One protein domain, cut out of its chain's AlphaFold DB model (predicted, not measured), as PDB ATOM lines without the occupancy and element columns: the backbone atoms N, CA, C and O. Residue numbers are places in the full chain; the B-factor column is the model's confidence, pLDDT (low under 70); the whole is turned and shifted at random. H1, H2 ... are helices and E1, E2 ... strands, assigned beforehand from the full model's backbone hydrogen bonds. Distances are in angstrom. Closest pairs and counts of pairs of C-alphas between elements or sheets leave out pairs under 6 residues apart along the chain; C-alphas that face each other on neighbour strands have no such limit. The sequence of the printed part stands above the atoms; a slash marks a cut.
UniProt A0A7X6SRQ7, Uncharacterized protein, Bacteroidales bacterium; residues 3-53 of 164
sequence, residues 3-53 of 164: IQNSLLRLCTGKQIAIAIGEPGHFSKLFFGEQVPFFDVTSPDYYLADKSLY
ATOM      1  N   ILE A   3     -47.215  32.610 -25.637       91.31
ATOM      2  CA  ILE A   3     -46.419  32.789 -24.415       91.31
ATOM      3  C   ILE A   3     -45.715  31.476 -24.058       91.31
ATOM      4  O   ILE A   3     -44.500  31.448 -23.913       91.31
ATOM      5  N   GLN A   4     -46.463  30.372 -24.014       92.69
ATOM      6  CA  GLN A   4     -45.931  29.041 -23.714       92.69
ATOM      7  C   GLN A   4     -44.803  28.636 -24.675       92.69
ATOM      8  O   GLN A   4     -43.729  28.237 -24.233       92.69
ATOM      9  N   ASN A   5     -45.012  28.812 -25.983       91.00
ATOM     10  CA  ASN A   5     -43.998  28.504 -26.997       91.00
ATOM     11  C   ASN A   5     -42.745  29.377 -26.840       91.00
ATOM     12  O   ASN A   5     -41.630  28.904 -27.057       91.00
ATOM     13  N   SER A   6     -42.924  30.642 -26.451       93.19
ATOM     14  CA  SER A   6     -41.811  31.554 -26.186       93.19
ATOM     15  C   SER A   6     -41.012  31.094 -24.970       93.19
ATOM     16  O   SER A   6     -39.800  30.942 -25.071       93.19
ATOM     17  N   LEU A   7     -41.676  30.787 -23.853       93.50
ATOM     18  CA  LEU A   7     -41.018  30.311 -22.632       93.50
ATOM     19  C   LEU A   7     -40.265  28.994 -22.859       93.50
ATOM     20  O   LEU A   7     -39.106  28.885 -22.465       93.50
ATOM     21  N   LEU A   8     -40.863  28.040 -23.577       93.12
ATOM     22  CA  LEU A   8     -40.187  26.799 -23.965       93.12
ATOM     23  C   LEU A   8     -38.926  27.071 -24.792       93.12
ATOM     24  O   LEU A   8     -37.860  26.549 -24.473       93.12
ATOM     25  N   ARG A   9     -39.016  27.936 -25.811       92.75
ATOM     26  CA  ARG A   9     -37.860  28.318 -26.638       92.75
ATOM     27  C   ARG A   9     -36.751  28.971 -25.811       92.75
ATOM     28  O   ARG A   9     -35.581  28.672 -26.034       92.75
ATOM     29  N   LEU A  10     -37.101  29.855 -24.878       91.75
ATOM     30  CA  LEU A  10     -36.142  30.530 -23.999       91.75
ATOM     31  C   LEU A  10     -35.483  29.544 -23.019       91.75
ATOM     32  O   LEU A  10     -34.278  29.637 -22.780       91.75
ATOM     33  N   CYS A  11     -36.247  28.578 -22.501       91.94
ATOM     34  CA  CYS A  11     -35.751  27.524 -21.616       91.94
ATOM     35  C   CYS A  11     -34.754  26.606 -22.334       91.94
ATOM     36  O   CYS A  11     -33.617  26.441 -21.887       91.94
ATOM     37  N   THR A  12     -35.123  26.088 -23.509       91.12
ATOM     38  CA  THR A  12     -34.222  25.277 -24.346       91.12
ATOM     39  C   THR A  12     -33.012  26.086 -24.825       91.12
ATOM     40  O   THR A  12     -31.907  25.561 -24.927       91.12
ATOM     41  N   GLY A  13     -33.184  27.393 -25.046       89.94
ATOM     42  CA  GLY A  13     -32.112  28.331 -25.381       89.94
ATOM     43  C   GLY A  13     -31.196  28.726 -24.215       89.94
ATOM     44  O   GLY A  13     -30.367  29.616 -24.404       89.94
ATOM     45  N   LYS A  14     -31.334  28.111 -23.028       88.75
ATOM     46  CA  LYS A  14     -30.545  28.413 -21.816       88.75
ATOM     47  C   LYS A  14     -30.635  29.879 -21.364       88.75
ATOM     48  O   LYS A  14     -29.702  30.414 -20.761       88.75
ATOM     49  N   GLN A  15     -31.745  30.552 -21.662       88.19
ATOM     50  CA  GLN A  15     -31.964  31.951 -21.280       88.19
ATOM     51  C   GLN A  15     -32.729  32.073 -19.961       88.19
ATOM     52  O   GLN A  15     -32.424  32.959 -19.165       88.19
ATOM     53  N   ILE A  16     -33.676  31.166 -19.718       89.88
ATOM     54  CA  ILE A  16     -34.467  31.071 -18.483       89.88
ATOM     55  C   ILE A  16     -34.488  29.619 -18.002       89.88
ATOM     56  O   ILE A  16     -34.292  28.718 -18.816       89.88
ATOM     57  N   ALA A  17     -34.751  29.390 -16.719       91.50
ATOM     58  CA  ALA A  17     -35.090  28.065 -16.212       91.50
ATOM     59  C   ALA A  17     -36.591  27.991 -15.905       91.50
ATOM     60  O   ALA A  17     -37.213  28.986 -15.518       91.50
ATOM     61  N   ILE A  18     -37.175  26.812 -16.089       93.31
ATOM     62  CA  ILE A  18     -38.551  26.514 -15.679       93.31
ATOM     63  C   ILE A  18     -38.466  25.497 -14.547       93.31
ATOM     64  O   ILE A  18     -37.729  24.523 -14.655       93.31
ATOM     65  N   ALA A  19     -39.191  25.720 -13.462       91.88
ATOM     66  CA  ALA A  19     -39.193  24.852 -12.295       91.88
ATOM     67  C   ALA A  19     -40.580  24.260 -12.040       91.88
ATOM     68  O   ALA A  19     -41.589  24.873 -12.388       91.88
ATOM     69  N   ILE A  20     -40.609  23.083 -11.415       89.69
ATOM     70  CA  ILE A  20     -41.812  22.455 -10.855       89.69
ATOM     71  C   ILE A  20     -41.663  22.412  -9.333       89.69
ATOM     72  O   ILE A  20     -40.579  22.109  -8.826       89.69
ATOM     73  N   GLY A  21     -42.743  22.690  -8.606       81.50
ATOM     74  CA  GLY A  21     -42.784  22.622  -7.142       81.50
ATOM     75  C   GLY A  21     -43.228  23.941  -6.530       81.50
ATOM     76  O   GLY A  21     -44.073  24.622  -7.095       81.50
ATOM     77  N   GLU A  22     -42.661  24.308  -5.383       78.25
ATOM     78  CA  GLU A  22     -43.037  25.530  -4.668       78.25
ATOM     79  C   GLU A  22     -41.894  26.556  -4.670       78.25
ATOM     80  O   GLU A  22     -40.720  26.170  -4.641       78.25
ATOM     81  N   PRO A  23     -42.193  27.869  -4.658       76.31
ATOM     82  CA  PRO A  23     -41.173  28.899  -4.500       76.31
ATOM     83  C   PRO A  23     -40.315  28.653  -3.252       76.31
ATOM     84  O   PRO A  23     -40.802  28.689  -2.125       76.31
ATOM     85  N   GLY A  24     -39.020  28.406  -3.457       73.50
ATOM     86  CA  GLY A  24     -38.057  28.104  -2.391       73.50
ATOM     87  C   GLY A  24     -37.737  26.616  -2.216       73.50
ATOM     88  O   GLY A  24     -36.668  26.308  -1.698       73.50
ATOM     89  N   HIS A  25     -38.586  25.707  -2.706       77.69
ATOM     90  CA  HIS A  25     -38.337  24.260  -2.742       77.69
ATOM     91  C   HIS A  25     -38.835  23.675  -4.072       77.69
ATOM     92  O   HIS A  25     -39.904  23.065  -4.163       77.69
ATOM     93  N   PHE A  26     -38.048  23.871  -5.129       83.19
ATOM     94  CA  PHE A  26     -38.335  23.278  -6.430       83.19
ATOM     95  C   PHE A  26     -37.934  21.802  -6.437       83.19
ATOM     96  O   PHE A  26     -36.813  21.454  -6.076       83.19
ATOM     97  N   SER A  27     -38.850  20.934  -6.861       83.25
ATOM     98  CA  SER A  27     -38.609  19.492  -6.980       83.25
ATOM     99  C   SER A  27     -37.854  19.141  -8.256       83.25
ATOM    100  O   SER A  27     -37.160  18.128  -8.311       83.25
ATOM    101  N   LYS A  28     -37.987  19.977  -9.290       86.75
ATOM    102  CA  LYS A  28     -37.243  19.845 -10.538       86.75
ATOM    103  C   LYS A  28     -37.035  21.202 -11.188       86.75
ATOM    104  O   LYS A  28     -37.927  22.049 -11.181       86.75
ATOM    105  N   LEU A  29     -35.874  21.366 -11.801       89.19
ATOM    106  CA  LEU A  29     -35.510  22.515 -12.613       89.19
ATOM    107  C   LEU A  29     -35.143  22.028 -14.012       89.19
ATOM    108  O   LEU A  29     -34.393  21.068 -14.157       89.19
ATOM    109  N   PHE A  30     -35.673  22.701 -15.024       91.56
ATOM    110  CA  PHE A  30     -35.380  22.462 -16.427       91.56
ATOM    111  C   PHE A  30     -34.581  23.643 -16.967       91.56
ATOM    112  O   PHE A  30     -35.025  24.793 -16.879       91.56
ATOM    113  N   PHE A  31     -33.412  23.369 -17.542       92.25
ATOM    114  CA  PHE A  31     -32.558  24.397 -18.133       92.25
ATOM    115  C   PHE A  31     -31.778  23.852 -19.328       92.25
ATOM    116  O   PHE A  31     -30.978  22.930 -19.204       92.25
ATOM    117  N   GLY A  32     -31.994  24.430 -20.512       86.44
ATOM    118  CA  GLY A  32     -31.386  23.921 -21.747       86.44
ATOM    119  C   GLY A  32     -31.970  22.594 -22.235       86.44
ATOM    120  O   GLY A  32     -31.427  21.990 -23.155       86.44
ATOM    121  N   GLU A  33     -33.078  22.160 -21.645       86.06
ATOM    122  CA  GLU A  33     -33.814  20.956 -22.007       86.06
ATOM    123  C   GLU A  33     -35.263  21.304 -22.369       86.06
ATOM    124  O   GLU A  33     -35.733  22.434 -22.178       86.06
ATOM    125  N   GLN A  34     -35.965  20.343 -22.962       83.62
ATOM    126  CA  GLN A  34     -37.380  20.498 -23.262       83.62
ATOM    127  C   GLN A  34     -38.194  20.245 -21.994       83.62
ATOM    128  O   GLN A  34     -37.989  19.241 -21.319       83.62
ATOM    129  N   VAL A  35     -39.140  21.135 -21.691       88.62
ATOM    130  CA  VAL A  35     -40.071  20.944 -20.574       88.62
ATOM    131  C   VAL A  35     -41.289  20.178 -21.087       88.62
ATOM    132  O   VAL A  35     -42.074  20.738 -21.864       88.62
ATOM    133  N   PRO A  36     -41.454  18.898 -20.723       81.00
ATOM    134  CA  PRO A  36     -42.590  18.113 -21.174       81.00
ATOM    135  C   PRO A  36     -43.878  18.677 -20.566       81.00
ATOM    136  O   PRO A  36     -43.915  18.993 -19.383       81.00
ATOM    137  N   PHE A  37     -44.934  18.804 -21.377       75.75
ATOM    138  CA  PHE A  37     -46.267  19.257 -20.934       75.75
ATOM    139  C   PHE A  37     -46.302  20.584 -20.195       75.75
ATOM    140  O   PHE A  37     -47.168  20.804 -19.350       75.75
ATOM    141  N   PHE A  38     -45.370  21.474 -20.516       87.94
ATOM    142  CA  PHE A  38     -45.398  22.810 -19.963       87.94
ATOM    143  C   PHE A  38     -46.712  23.494 -20.332       87.94
ATOM    144  O   PHE A  38     -46.956  23.773 -21.509       87.94
ATOM    145  N   ASP A  39     -47.533  23.775 -19.328       86.50
ATOM    146  CA  ASP A  39     -48.732  24.586 -19.445       86.50
ATOM    147  C   ASP A  39     -48.492  25.881 -18.679       86.50
ATOM    148  O   ASP A  39     -48.299  25.883 -17.467       86.50
ATOM    149  N   VAL A  40     -48.516  26.998 -19.403       89.06
ATOM    150  CA  VAL A  40     -48.297  28.329 -18.827       89.06
ATOM    151  C   VAL A  40     -49.407  28.745 -17.856       89.06
ATOM    152  O   VAL A  40     -49.233  29.697 -17.101       89.06
ATOM    153  N   THR A  41     -50.559  28.075 -17.899       89.06
ATOM    154  CA  THR A  41     -51.693  28.335 -17.006       89.06
ATOM    155  C   THR A  41     -51.693  27.447 -15.764       89.06
ATOM    156  O   THR A  41     -52.452  27.721 -14.834       89.06
ATOM    157  N   SER A  42     -50.842  26.414 -15.720       85.56
ATOM    158  CA  SER A  42     -50.721  25.560 -14.541       85.56
ATOM    159  C   SER A  42     -50.002  26.315 -13.413       85.56
ATOM    160  O   SER A  42     -48.966  26.941 -13.652       85.56
ATOM    161  N   PRO A  43     -50.519  26.241 -12.173       84.12
ATOM    162  CA  PRO A  43     -49.890  26.851 -11.003       84.12
ATOM    163  C   PRO A  43     -48.639  26.095 -10.526       84.12
ATOM    164  O   PRO A  43     -47.961  26.557  -9.611       84.12
ATOM    165  N   ASP A  44     -48.338  24.941 -11.123       85.25
ATOM    166  CA  ASP A  44     -47.245  24.062 -10.704       85.25
ATOM    167  C   ASP A  44     -45.906  24.454 -11.340       85.25
ATOM    168  O   ASP A  44     -44.855  23.970 -10.915       85.25
ATOM    169  N   TYR A  45     -45.941  25.319 -12.362       90.44
ATOM    170  CA  TYR A  45     -44.759  25.779 -13.075       90.44
ATOM    171  C   TYR A  45     -44.363  27.196 -12.677       90.44
ATOM    172  O   TYR A  45     -45.153  28.137 -12.741       90.44
ATOM    173  N   TYR A  46     -43.079  27.361 -12.376       90.88
ATOM    174  CA  TYR A  46     -42.489  28.639 -12.001       90.88
ATOM    175  C   TYR A  46     -41.355  29.006 -12.949       90.88
ATOM    176  O   TYR A  46     -40.614  28.149 -13.431       90.88
ATOM    177  N   LEU A  47     -41.194  30.304 -13.201       91.00
ATOM    178  CA  LEU A  47     -39.971  30.818 -13.807       91.00
ATOM    179  C   LEU A  47     -38.909  30.937 -12.721       91.00
ATOM    180  O   LEU A  47     -39.144  31.556 -11.684       91.00
ATOM    181  N   ALA A  48     -37.748  30.350 -12.976       86.81
ATOM    182  CA  ALA A  48     -36.632  30.344 -12.051       86.81
ATOM    183  C   ALA A  48     -35.407  31.011 -12.678       86.81
ATOM    184  O   ALA A  48     -35.206  30.994 -13.899       86.81
ATOM    185  N   ASP A  49     -34.575  31.598 -11.822       81.75
ATOM    186  CA  ASP A  49     -33.280  32.102 -12.253       81.75
ATOM    187  C   ASP A  49     -32.343  30.931 -12.579       81.75
ATOM    188  O   ASP A  49     -32.307  29.922 -11.873       81.75
ATOM    189  N   LYS A  50     -31.553  31.073 -13.646       79.38
ATOM    190  CA  LYS A  50     -30.585  30.054 -14.083       79.38
ATOM    191  C   LYS A  50     -29.522  29.731 -13.028       79.38
ATOM    192  O   LYS A  50     -28.966  28.643 -13.064       79.38
ATOM    193  N   SER A  51     -29.233  30.647 -12.102       78.88
ATOM    194  CA  SER A  51     -28.289  30.422 -10.998       78.88
ATOM    195  C   SER A  51     -28.774  29.374  -9.997       78.88
ATOM    196  O   SER A  51     -27.953  28.782  -9.303       78.88
ATOM    197  N   LEU A  52     -30.084  29.108  -9.951       74.50
ATOM    198  CA  LEU A  52     -30.666  28.046  -9.127       74.50
ATOM    199  C   LEU A  52     -30.470  26.661  -9.744       74.50
ATOM    200  O   LEU A  52     -30.637  25.657  -9.055       74.50
ATOM    201  N   TYR A  53     -30.116  26.595 -11.031       71.00
ATOM    202  CA  TYR A  53     -29.748  25.351 -11.686       71.00
ATOM    203  C   TYR A  53     -28.351  24.935 -11.217       71.00
ATOM    204  O   TYR A  53     -27.340  25.200 -11.871       71.00
TER     205      TYR A  53
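This is residues 3 to 53 of the 164 residues of an uncharacterized protein of Bacteroidales bacterium (UniProt A0A7X6SRQ7). A small, twisted sheet of three strands, with E1 between E2 and E3, has the helix H1 at the end where E1 begins and E2 ends; a long loop, residues 31 to 44, leads from E2 back to E3. The tight turn of the hairpin E1 and E2 lies at the far end from H1. The 51 printed residues hold one named helix and three named strands, in the order H1, E1, E2, E3; the sheet runs E2 E1 E3, all antiparallel, and the class is mixed, helices and strands. The whole is compact, with a radius of gyration of the C-alphas of 9.7 A and spans of 24 by 24 by 15 A.

In the sheet, E1, residues 17 to 22, is the inner strand. E2, residues 25 to 30, is an edge strand and forms a hairpin with E1, antiparallel at 152 degrees between their directions; N 30 and O 18 are 2.8 A apart and N 20 and O 28 2.9 A, both within hydrogen-bond range. The other edge strand, E3, residues 45 to 48, is antiparallel to E1 at 125 degrees, with N 19 and O 46 at 2.8 A, within hydrogen-bond range. The sheet is only just strongly twisted, its C-alphas lying up to 4.5 A off the best plane. H1, residues 3 to 12, is on the sheet but only grazes it, with its residues 7 to 12; its closest C-alphas to E1 are those of Cys 11 and Ala 17, 5.5 A apart. In H1 every O i to N i+4 pair is within hydrogen-bond range.

E1 is 14.2 A from first to last C-alpha, E2 14.1 A, E3 9.4 A and H1 14.3 A. H1 begins at C-alpha 3 (-46.419, 32.789, -24.415), and E3 ends at C-alpha 48 (-36.632, 30.344, -12.051).

The two C-alphas farthest apart, those of Asn 5 and Gly 24, are 25.3 A apart. The printed part has no cut. The link from E2 to E3 is long, with 14 residues; those from H1 to E1 and from E1 to E2 are tight. The mean pLDDT of the printed part is 86.5, and no printed residue is under 70.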